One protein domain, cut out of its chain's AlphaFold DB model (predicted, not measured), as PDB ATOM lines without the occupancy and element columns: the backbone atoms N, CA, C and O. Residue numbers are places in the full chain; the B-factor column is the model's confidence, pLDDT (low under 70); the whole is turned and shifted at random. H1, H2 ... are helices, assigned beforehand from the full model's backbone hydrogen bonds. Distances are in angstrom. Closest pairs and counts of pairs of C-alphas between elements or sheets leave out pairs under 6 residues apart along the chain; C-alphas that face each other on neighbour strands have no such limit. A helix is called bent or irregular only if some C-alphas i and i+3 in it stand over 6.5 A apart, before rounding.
ATOM      1  N   THR A 114     -55.742  56.671 201.952       91.31
ATOM      2  CA  THR A 114     -56.310  57.897 202.538       91.31
ATOM      3  C   THR A 114     -55.954  58.050 204.016       91.31
ATOM      4  O   THR A 114     -55.570  59.141 204.439       91.31
ATOM      5  N   LEU A 115     -55.975  56.965 204.799       87.31
ATOM      6  CA  LEU A 115     -55.513  56.981 206.193       87.31
ATOM      7  C   LEU A 115     -54.024  57.330 206.306       87.31
ATOM      8  O   LEU A 115     -53.638  58.097 207.189       87.31
ATOM      9  N   THR A 116     -53.191  56.823 205.396       89.94
ATOM     10  CA  THR A 116     -51.756  57.149 205.359       89.94
ATOM     11  C   THR A 116     -51.533  58.634 205.063       89.94
ATOM     12  O   THR A 116     -50.770  59.299 205.766       89.94
ATOM     13  N   GLN A 117     -52.250  59.183 204.076       92.62
ATOM     14  CA  GLN A 117     -52.212  60.612 203.748       92.62
ATOM     15  C   GLN A 117     -52.679  61.478 204.923       92.62
ATOM     16  O   GLN A 117     -52.036  62.475 205.251       92.62
ATOM     17  N   MET A 118     -53.761  61.081 205.602       88.00
ATOM     18  CA  MET A 118     -54.268  61.789 206.778       88.00
ATOM     19  C   MET A 118     -53.265  61.758 207.936       88.00
ATOM     20  O   MET A 118     -53.042  62.784 208.576       88.00
ATOM     21  N   GLY A 119     -52.609  60.616 208.171       86.44
ATOM     22  CA  GLY A 119     -51.542  60.490 209.164       86.44
ATOM     23  C   GLY A 119     -50.366  61.431 208.885       86.44
ATOM     24  O   GLY A 119     -49.888  62.105 209.799       86.44
ATOM     25  N   GLN A 120     -49.950  61.547 207.623       90.81
ATOM     26  CA  GLN A 120     -48.896  62.478 207.215       90.81
ATOM     27  C   GLN A 120     -49.314  63.944 207.416       90.81
ATOM     28  O   GLN A 120     -48.569  64.716 208.019       90.81
ATOM     29  N   LEU A 121     -50.533  64.308 207.009       92.69
ATOM     30  CA  LEU A 121     -51.096  65.649 207.215       92.69
ATOM     31  C   LEU A 121     -51.184  66.018 208.703       92.69
ATOM     32  O   LEU A 121     -50.847  67.135 209.096       92.69
ATOM     33  N   MET A 122     -51.613  65.084 209.556       86.06
ATOM     34  CA  MET A 122     -51.654  65.291 211.006       86.06
ATOM     35  C   MET A 122     -50.259  65.500 211.594       86.06
ATOM     36  O   MET A 122     -50.084  66.367 212.453       86.06
ATOM     37  N   TRP A 123     -49.264  64.741 211.132       89.94
ATOM     38  CA  TRP A 123     -47.877  64.913 211.552       89.94
ATOM     39  C   TRP A 123     -47.325  66.286 211.150       89.94
ATOM     40  O   TRP A 123     -46.758  66.988 211.988       89.94
ATOM     41  N   GLU A 124     -47.540  66.703 209.902       92.94
ATOM     42  CA  GLU A 124     -47.133  68.021 209.403       92.94
ATOM     43  C   GLU A 124     -47.800  69.153 210.196       92.94
ATOM     44  O   GLU A 124     -47.113  70.060 210.672       92.94
ATOM     45  N   ASN A 125     -49.110  69.055 210.441       88.88
ATOM     46  CA  ASN A 125     -49.845  70.012 211.274       88.88
ATOM     47  C   ASN A 125     -49.302  70.066 212.708       88.88
ATOM     48  O   ASN A 125     -49.137  71.149 213.270       88.88
ATOM     49  N   HIS A 126     -48.981  68.917 213.308       88.25
ATOM     50  CA  HIS A 126     -48.387  68.867 214.642       88.25
ATOM     51  C   HIS A 126     -47.017  69.565 214.687       88.25
ATOM     52  O   HIS A 126     -46.753  70.349 215.602       88.25
ATOM     53  N   GLN A 127     -46.162  69.341 213.684       91.94
ATOM     54  CA  GLN A 127     -44.866  70.024 213.583       91.94
ATOM     55  C   GLN A 127     -45.029  71.536 213.387       91.94
ATOM     56  O   GLN A 127     -44.333  72.314 214.040       91.94
ATOM     57  N   GLN A 128     -45.977  71.976 212.555       91.12
ATOM     58  CA  GLN A 128     -46.264  73.402 212.369       91.12
ATOM     59  C   GLN A 128     -46.753  74.065 213.658       91.12
ATOM     60  O   GLN A 128     -46.261  75.135 214.019       91.12
ATOM     61  N   LEU A 129     -47.666  73.423 214.393       88.94
ATOM     62  CA  LEU A 129     -48.129  73.927 215.688       88.94
ATOM     63  C   LEU A 129     -46.975  74.059 216.683       88.94
ATOM     64  O   LEU A 129     -46.896  75.066 217.384       88.94
ATOM     65  N   ARG A 130     -46.045  73.100 216.702       89.38
ATOM     66  CA  ARG A 130     -44.842  73.182 217.538       89.38
ATOM     67  C   ARG A 130     -43.976  74.390 217.180       89.38
ATOM     68  O   ARG A 130     -43.592  75.143 218.068       89.38
ATOM     69  N   LEU A 131     -43.732  74.620 215.888       91.00
ATOM     70  CA  LEU A 131     -42.967  75.782 215.418       91.00
ATOM     71  C   LEU A 131     -43.645  77.110 215.773       91.00
ATOM     72  O   LEU A 131     -42.961  78.057 216.159       91.00
ATOM     73  N   ILE A 132     -44.974  77.185 215.669       83.12
ATOM     74  CA  ILE A 132     -45.745  78.372 216.057       83.12
ATOM     75  C   ILE A 132     -45.631  78.608 217.565       83.12
ATOM     76  O   ILE A 132     -45.363  79.733 217.979       83.12
ATOM     77  N   VAL A 133     -45.788  77.565 218.386       82.94
ATOM     78  CA  VAL A 133     -45.631  77.664 219.844       82.94
ATOM     79  C   VAL A 133     -44.230  78.164 220.201       82.94
ATOM     80  O   VAL A 133     -44.117  79.141 220.938       82.94
ATOM     81  N   ASP A 134     -43.180  77.584 219.619       80.75
ATOM     82  CA  ASP A 134     -41.797  78.005 219.866       80.75
ATOM     83  C   ASP A 134     -41.555  79.460 219.421       80.75
ATOM     84  O   ASP A 134     -40.925  80.247 220.134       80.75
ATOM     85  N   ALA A 135     -42.070  79.849 218.250       81.06
ATOM     86  CA  ALA A 135     -41.949  81.209 217.731       81.06
ATOM     87  C   ALA A 135     -42.678  82.232 218.615       81.06
ATOM     88  O   ALA A 135     -42.166  83.333 218.823       81.06
ATOM     89  N   LEU A 136     -43.836  81.861 219.168       79.94
ATOM     90  CA  LEU A 136     -44.592  82.701 220.090       79.94
ATOM     91  C   LEU A 136     -43.940  82.769 221.473       79.94
ATOM     92  O   LEU A 136     -43.988  83.829 222.086       79.94
ATOM     93  N   GLN A 137     -43.311  81.698 221.965       81.06
ATOM     94  CA  GLN A 137     -42.687  81.659 223.296       81.06
ATOM     95  C   GLN A 137     -41.371  82.443 223.372       81.06
ATOM     96  O   GLN A 137     -41.130  83.144 224.359       81.06
ATOM     97  N   ARG A 138     -40.529  82.384 222.332       80.44
ATOM     98  CA  ARG A 138     -39.182  82.994 222.331       80.44
ATOM     99  C   ARG A 138     -39.145  84.486 222.709       80.44
ATOM    100  O   ARG A 138     -38.283  84.857 223.515       80.44
ATOM    101  N   PRO A 139     -40.025  85.365 222.187       81.69
ATOM    102  CA  PRO A 139     -40.052  86.770 222.591       81.69
ATOM    103  C   PRO A 139     -40.360  86.951 224.081       81.69
ATOM    104  O   PRO A 139     -39.700  87.751 224.746       81.69
ATOM    105  N   TYR A 140     -41.302  86.176 224.628       79.00
ATOM    106  CA  TYR A 140     -41.642  86.237 226.050       79.00
ATOM    107  C   TYR A 140     -40.498  85.730 226.922       79.00
ATOM    108  O   TYR A 140     -40.136  86.396 227.886       79.00
ATOM    109  N   GLU A 141     -39.867  84.611 226.565       83.50
ATOM    110  CA  GLU A 141     -38.693  84.113 227.288       83.50
ATOM    111  C   GLU A 141     -37.545  85.123 227.293       83.50
ATOM    112  O   GLU A 141     -36.888  85.322 228.316       83.50
ATOM    113  N   THR A 142     -37.302  85.771 226.152       87.94
ATOM    114  CA  THR A 142     -36.255  86.791 226.029       87.94
ATOM    115  C   THR A 142     -36.575  87.974 226.930       87.94
ATOM    116  O   THR A 142     -35.731  88.382 227.732       87.94
ATOM    117  N   LYS A 143     -37.821  88.461 226.886       90.56
ATOM    118  CA  LYS A 143     -38.244  89.585 227.717       90.56
ATOM    119  C   LYS A 143     -38.175  89.269 229.210       90.56
ATOM    120  O   LYS A 143     -37.731  90.107 229.990       90.56
ATOM    121  N   LEU A 144     -38.554  88.059 229.613       92.19
ATOM    122  CA  LEU A 144     -38.452  87.615 231.004       92.19
ATOM    123  C   LEU A 144     -37.001  87.513 231.468       92.19
ATOM    124  O   LEU A 144     -36.680  87.949 232.573       92.19
ATOM    125  N   LYS A 145     -36.101  87.000 230.620       91.81
ATOM    126  CA  LYS A 145     -34.662  86.956 230.920       91.81
ATOM    127  C   LYS A 145     -34.083  88.359 231.109       91.81
ATOM    128  O   LYS A 145     -33.246  88.536 231.992       91.81
ATOM    129  N   GLU A 146     -34.516  89.339 230.320       94.50
ATOM    130  CA  GLU A 146     -34.129  90.746 230.495       94.50
ATOM    131  C   GLU A 146     -34.651  91.327 231.810       94.50
ATOM    132  O   GLU A 146     -33.861  91.868 232.581       94.50
ATOM    133  N   LEU A 147     -35.948  91.169 232.096       96.50
ATOM    134  CA  LEU A 147     -36.562  91.650 233.339       96.50
ATOM    135  C   LEU A 147     -35.876  91.052 234.571       96.50
ATOM    136  O   LEU A 147     -35.537  91.780 235.501       96.50
ATOM    137  N   ARG A 148     -35.593  89.745 234.547       96.56
ATOM    138  CA  ARG A 148     -34.866  89.059 235.620       96.56
ATOM    139  C   ARG A 148     -33.452  89.606 235.796       96.56
ATOM    140  O   ARG A 148     -33.048  89.876 236.922       96.56
ATOM    141  N   ARG A 149     -32.700  89.793 234.704       96.69
ATOM    142  CA  ARG A 149     -31.338  90.359 234.755       96.69
ATOM    143  C   ARG A 149     -31.333  91.779 235.318       96.69
ATOM    144  O   ARG A 149     -30.443  92.110 236.098       96.69
ATOM    145  N   GLU A 150     -32.310  92.596 234.937       97.75
ATOM    146  CA  GLU A 150     -32.443  93.958 235.456       97.75
ATOM    147  C   GLU A 150     -32.839  93.937 236.942       97.75
ATOM    148  O   GLU A 150     -32.223  94.636 237.741       97.75
ATOM    149  N   GLY A 151     -33.757  93.056 237.358       97.62
ATOM    150  CA  GLY A 151     -34.099  92.854 238.773       97.62
ATOM    151  C   GLY A 151     -32.895  92.423 239.619       97.62
ATOM    152  O   GLY A 151     -32.623  93.002 240.668       97.62
ATOM    153  N   GLU A 152     -32.091  91.473 239.129       97.19
ATOM    154  CA  GLU A 152     -30.838  91.043 239.772       97.19
ATOM    155  C   GLU A 152     -29.787  92.162 239.846       97.19
ATOM    156  O   GLU A 152     -28.941  92.176 240.746       97.19
ATOM    157  N   LYS A 153     -29.775  93.078 238.873       97.75
ATOM    158  CA  LYS A 153     -28.888  94.245 238.872       97.75
ATOM    159  C   LYS A 153     -29.303  95.223 239.968       97.75
ATOM    160  O   LYS A 153     -28.438  95.599 240.758       97.75
ATOM    161  N   TRP A 154     -30.586  95.569 240.064       97.69
ATOM    162  CA  TRP A 154     -31.108  96.436 241.127       97.69
ATOM    163  C   TRP A 154     -30.907  95.826 242.516       97.69
ATOM    164  O   TRP A 154     -30.390  96.490 243.411       97.69
ATOM    165  N   LEU A 155     -31.154  94.522 242.674       95.81
ATOM    166  CA  LEU A 155     -30.890  93.810 243.928       95.81
ATOM    167  C   LEU A 155     -29.418  93.935 244.366       95.81
ATOM    168  O   LEU A 155     -29.129  94.230 245.529       95.81
ATOM    169  N   ARG A 156     -28.476  93.755 243.427       95.94
ATOM    170  CA  ARG A 156     -27.032  93.903 243.682       95.94
ATOM    171  C   ARG A 156     -26.616  95.347 243.959       95.94
ATOM    172  O   ARG A 156     -25.692  95.550 244.742       95.94
ATOM    173  N   GLN A 157     -27.250  96.332 243.324       94.81
ATOM    174  CA  GLN A 157     -26.993  97.749 243.600       94.81
ATOM    175  C   GLN A 157     -27.463  98.123 245.006       94.81
ATOM    176  O   GLN A 157     -26.652  98.624 245.785       94.81
ATOM    177  N   GLY A 158     -28.681  97.731 245.385       94.25
ATOM    178  CA  GLY A 158     -29.201  97.979 246.729       94.25
ATOM    179  C   GLY A 158     -28.381  97.287 247.822       94.25
ATOM    180  O   GLY A 158     -28.181  97.845 248.896       94.25
ATOM    181  N   ALA A 159     -27.808  96.111 247.540       91.56
ATOM    182  CA  ALA A 159     -26.884  95.450 248.467       91.56
ATOM    183  C   ALA A 159     -25.573  96.236 248.693       91.56
ATOM    184  O   ALA A 159     -24.973  96.124 249.762       91.56
ATOM    185  N   ARG A 160     -25.123  97.026 247.707       93.94
ATOM    186  CA  ARG A 160     -23.910  97.863 247.800       93.94
ATOM    187  C   ARG A 160     -24.188  99.238 248.399       93.94
ATOM    188  O   ARG A 160     -23.315  99.789 249.061       93.94
ATOM    189  N   ARG A 161     -25.370  99.797 248.141       92.62
ATOM    190  CA  ARG A 161     -25.807 101.082 248.698       92.62
ATOM    191  C   ARG A 161     -26.364 100.899 250.114       92.62
ATOM    192  O   ARG A 161     -26.659  99.785 250.554       92.62
ATOM    193  N   GLY A 162     -26.459 101.989 250.864       90.00
ATOM    194  CA  GLY A 162     -27.052 102.030 252.204       90.00
ATOM    195  C   GLY A 162     -28.186 103.050 252.266       90.00
ATOM    196  O   GLY A 162     -28.354 103.833 251.338       90.00
ATOM    197  N   GLY A 163     -28.949 103.044 253.358       94.00
ATOM    198  CA  GLY A 163     -29.998 104.041 253.591       94.00
ATOM    199  C   GLY A 163     -31.171 103.954 252.609       94.00
ATOM    200  O   GLY A 163     -31.608 102.859 252.253       94.00
ATOM    201  N   GLU A 164     -31.689 105.114 252.208       94.31
ATOM    202  CA  GLU A 164     -32.877 105.250 251.353       94.31
ATOM    203  C   GLU A 164     -32.646 104.701 249.937       94.31
ATOM    204  O   GLU A 164     -33.487 103.953 249.440       94.31
ATOM    205  N   ASP A 165     -31.469 104.928 249.348       95.06
ATOM    206  CA  ASP A 165     -31.120 104.416 248.012       95.06
ATOM    207  C   ASP A 165     -31.234 102.884 247.923       95.06
ATOM    208  O   ASP A 165     -31.678 102.333 246.916       95.06
ATOM    209  N   ARG A 166     -30.865 102.164 248.996       95.44
ATOM    210  CA  ARG A 166     -31.029 100.700 249.060       95.44
ATOM    211  C   ARG A 166     -32.497 100.306 248.958       95.44
ATOM    212  O   ARG A 166     -32.823  99.317 248.307       95.44
ATOM    213  N   ILE A 167     -33.359 101.035 249.660       96.06
ATOM    214  CA  ILE A 167     -34.793 100.759 249.715       96.06
ATOM    215  C   ILE A 167     -35.416 100.988 248.338       96.06
ATOM    216  O   ILE A 167     -36.231 100.174 247.910       96.06
ATOM    217  N   GLU A 168     -35.025 102.051 247.636       97.19
ATOM    218  CA  GLU A 168     -35.488 102.324 246.271       97.19
ATOM    219  C   GLU A 168     -35.026 101.246 245.286       97.19
ATOM    220  O   GLU A 168     -35.867 100.635 244.623       97.19
ATOM    221  N   ASP A 169     -33.732 100.904 245.291       96.81
ATOM    222  CA  ASP A 169     -33.182  99.833 244.453       96.81
ATOM    223  C   ASP A 169     -33.911  98.495 244.702       96.81
ATOM    224  O   ASP A 169     -34.216  97.737 243.779       96.81
ATOM    225  N   TRP A 170     -34.232  98.182 245.961       97.69
ATOM    226  CA  TRP A 170     -34.961  96.963 246.318       97.69
ATOM    227  C   TRP A 170     -36.442  97.001 245.920       97.69
ATOM    228  O   TRP A 170     -36.979  95.962 245.532       97.69
ATOM    229  N   LYS A 171     -37.100  98.167 245.958       97.94
ATOM    230  CA  LYS A 171     -38.467  98.337 245.431       97.94
ATOM    231  C   LYS A 171     -38.504  98.104 243.923       97.94
ATOM    232  O   LYS A 171     -39.393  97.402 243.440       97.94
ATOM    233  N   ASP A 172     -37.525  98.633 243.194       97.94
ATOM    234  CA  ASP A 172     -37.416  98.428 241.751       97.94
ATOM    235  C   ASP A 172     -37.137  96.967 241.395       97.94
ATOM    236  O   ASP A 172     -37.803  96.411 240.517       97.94
ATOM    237  N   ALA A 173     -36.228  96.310 242.122       98.12
ATOM    238  CA  ALA A 173     -35.996  94.876 241.974       98.12
ATOM    239  C   ALA A 173     -37.280  94.066 242.212       98.12
ATOM    240  O   ALA A 173     -37.615  93.190 241.414       98.12
ATOM    241  N   MET A 174     -38.027  94.377 243.278       98.00
ATOM    242  CA  MET A 174     -39.259  93.671 243.637       98.00
ATOM    243  C   MET A 174     -40.316  93.797 242.538       98.00
ATOM    244  O   MET A 174     -40.833  92.776 242.092       98.00
ATOM    245  N   ARG A 175     -40.556  95.013 242.029       98.12
ATOM    246  CA  ARG A 175     -41.489  95.267 240.918       98.12
ATOM    247  C   ARG A 175     -41.128  94.458 239.671       98.12
ATOM    248  O   ARG A 175     -42.005  93.918 239.003       98.12
ATOM    249  N   LEU A 176     -39.838  94.358 239.343       97.94
ATOM    250  CA  LEU A 176     -39.381  93.575 238.192       97.94
ATOM    251  C   LEU A 176     -39.588  92.071 238.402       97.94
ATOM    252  O   LEU A 176     -40.011  91.390 237.468       97.94
ATOM    253  N   PHE A 177     -39.335  91.547 239.603       98.12
ATOM    254  CA  PHE A 177     -39.590  90.136 239.900       98.12
ATOM    255  C   PHE A 177     -41.087  89.805 239.946       98.12
ATOM    256  O   PHE A 177     -41.458  88.738 239.462       98.12
ATOM    257  N   GLU A 178     -41.943  90.712 240.430       97.94
ATOM    258  CA  GLU A 178     -43.408  90.579 240.359       97.94
ATOM    259  C   GLU A 178     -43.871  90.438 238.898       97.94
ATOM    260  O   GLU A 178     -44.532  89.458 238.556       97.94
ATOM    261  N   LEU A 179     -43.398  91.312 238.000       96.81
ATOM    262  CA  LEU A 179     -43.692  91.213 236.563       96.81
ATOM    263  C   LEU A 179     -43.211  89.894 235.934       96.81
ATOM    264  O   LEU A 179     -43.864  89.359 235.034       96.81
ATOM    265  N   VAL A 180     -42.071  89.358 236.385       96.50
ATOM    266  CA  VAL A 180     -41.580  88.054 235.916       96.50
ATOM    267  C   VAL A 180     -42.528  86.940 236.354       96.50
ATOM    268  O   VAL A 180     -42.936  86.137 235.517       96.50
ATOM    269  N   VAL A 181     -42.912  86.885 237.633       96.44
ATOM    270  CA  VAL A 181     -43.735  85.780 238.160       96.44
ATOM    271  C   VAL A 181     -45.221  85.884 237.800       96.44
ATOM    272  O   VAL A 181     -45.938  84.889 237.892       96.44
ATOM    273  N   GLU A 182     -45.706  87.043 237.357       95.00
ATOM    274  CA  GLU A 182     -47.057  87.190 236.800       95.00
ATOM    275  C   GLU A 182     -47.186  86.536 235.415       95.00
ATOM    276  O   GLU A 182     -48.241  85.987 235.073       95.00
ATOM    277  N   ASN A 183     -46.100  86.516 234.636       92.19
ATOM    278  CA  ASN A 183     -46.081  85.915 233.308       92.19
ATOM    279  C   ASN A 183     -46.186  84.374 233.376       92.19
ATOM    280  O   ASN A 183     -45.448  83.751 234.141       92.19
ATOM    281  N   PRO A 184     -47.021  83.715 232.544       88.56
ATOM    282  CA  PRO A 184     -47.170  82.255 232.543       88.56
ATOM    283  C   PRO A 184     -45.862  81.460 232.428       88.56
ATOM    284  O   PRO A 184     -45.731  80.420 233.070       88.56
ATOM    285  N   ILE A 185     -44.893  81.953 231.652       87.31
ATOM    286  CA  ILE A 185     -43.573  81.323 231.507       87.31
ATOM    287  C   ILE A 185     -42.716  81.613 232.747       87.31
ATOM    288  O   ILE A 185     -42.112  80.709 233.317       87.31
ATOM    289  N   GLY A 186     -42.711  82.861 233.221       89.12
ATOM    290  CA  GLY A 186     -41.929  83.269 234.391       89.12
ATOM    291  C   GLY A 186     -42.433  82.684 235.716       89.12
ATOM    292  O   GLY A 186     -41.657  82.552 236.657       89.12
ATOM    293  N   LYS A 187     -43.677  82.185 235.777       92.94
ATOM    294  CA  LYS A 187     -44.192  81.373 236.901       92.94
ATOM    295  C   LYS A 187     -43.380  80.107 237.178       92.94
ATOM    296  O   LYS A 187     -43.540  79.543 238.265       92.94
ATOM    297  N   GLN A 188     -42.569  79.661 236.218       91.38
ATOM    298  CA  GLN A 188     -41.656  78.523 236.345       91.38
ATOM    299  C   GLN A 188     -40.233  78.938 236.766       91.38
ATOM    300  O   GLN A 188     -39.395  78.077 237.017       91.38
ATOM    301  N   ASP A 189     -39.942  80.237 236.888       93.25
ATOM    302  CA  ASP A 189     -38.619  80.731 237.272       93.25
ATOM    303  C   ASP A 189     -38.444  80.724 238.797       93.25
ATOM    304  O   ASP A 189     -38.853  81.642 239.515       93.25
TER     305      ASP A 189
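Overview. This is residues 114 to 189 of the 317 residues of the protein "Tetratricopeptide (TPR) repeat protein" of Prosthecobacter dejongeii (UniProt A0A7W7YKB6). A long helical hairpin with unequal legs: H2 folds back along the second arm of the long bent helix H1, and residues 114 to 136 of H1 stick out beyond it as a free arm. The printed part has 76 residues with two named helices, H1 then H2, and is all helix. It is extended, with a radius of gyration of the C-alphas of 20.7 A, and spans 74 by 15 by 12 A.

Arrangement. Look first at H1, residues 114 to 160, assigned as one helix by its hydrogen bonds but bent: C-alphas 136 and 139 are 6.6 A apart. Its arms, H1a, residues 114 to 136, and H1b, residues 139 to 160, stand at a shallow tilt of 28 degrees. H1a stands free. After a tight link of 2 residues comes H2, residues 163 to 182, which touches H1b; their closest C-alphas, of Gly 158 and Arg 166, are 4.0 A apart. H1b and H2 form a helical hairpin, opposite ways at a shallow tilt of 20 degrees. H1a and H2 are apart. Every O i to N i+4 pair is within hydrogen-bond range in H1a and H1b, and 15 of 16 are in H2.

Along the chain. Find C-alpha 114 at (-56.310, 57.897, 202.538); from there H1a runs 32.6 A to Leu 136. H1b runs 31.9 A from Pro 139 to Arg 160. H2 runs 29.3 A from Gly 163 to C-alpha 182 at (-47.057, 87.190, 236.800).

Size, cuts and confidence. The C-alphas farthest apart, of Thr 114 and Gly 163, are 73.7 A apart. The printed part has no cut, and no printed residue is under 70 in pLDDT.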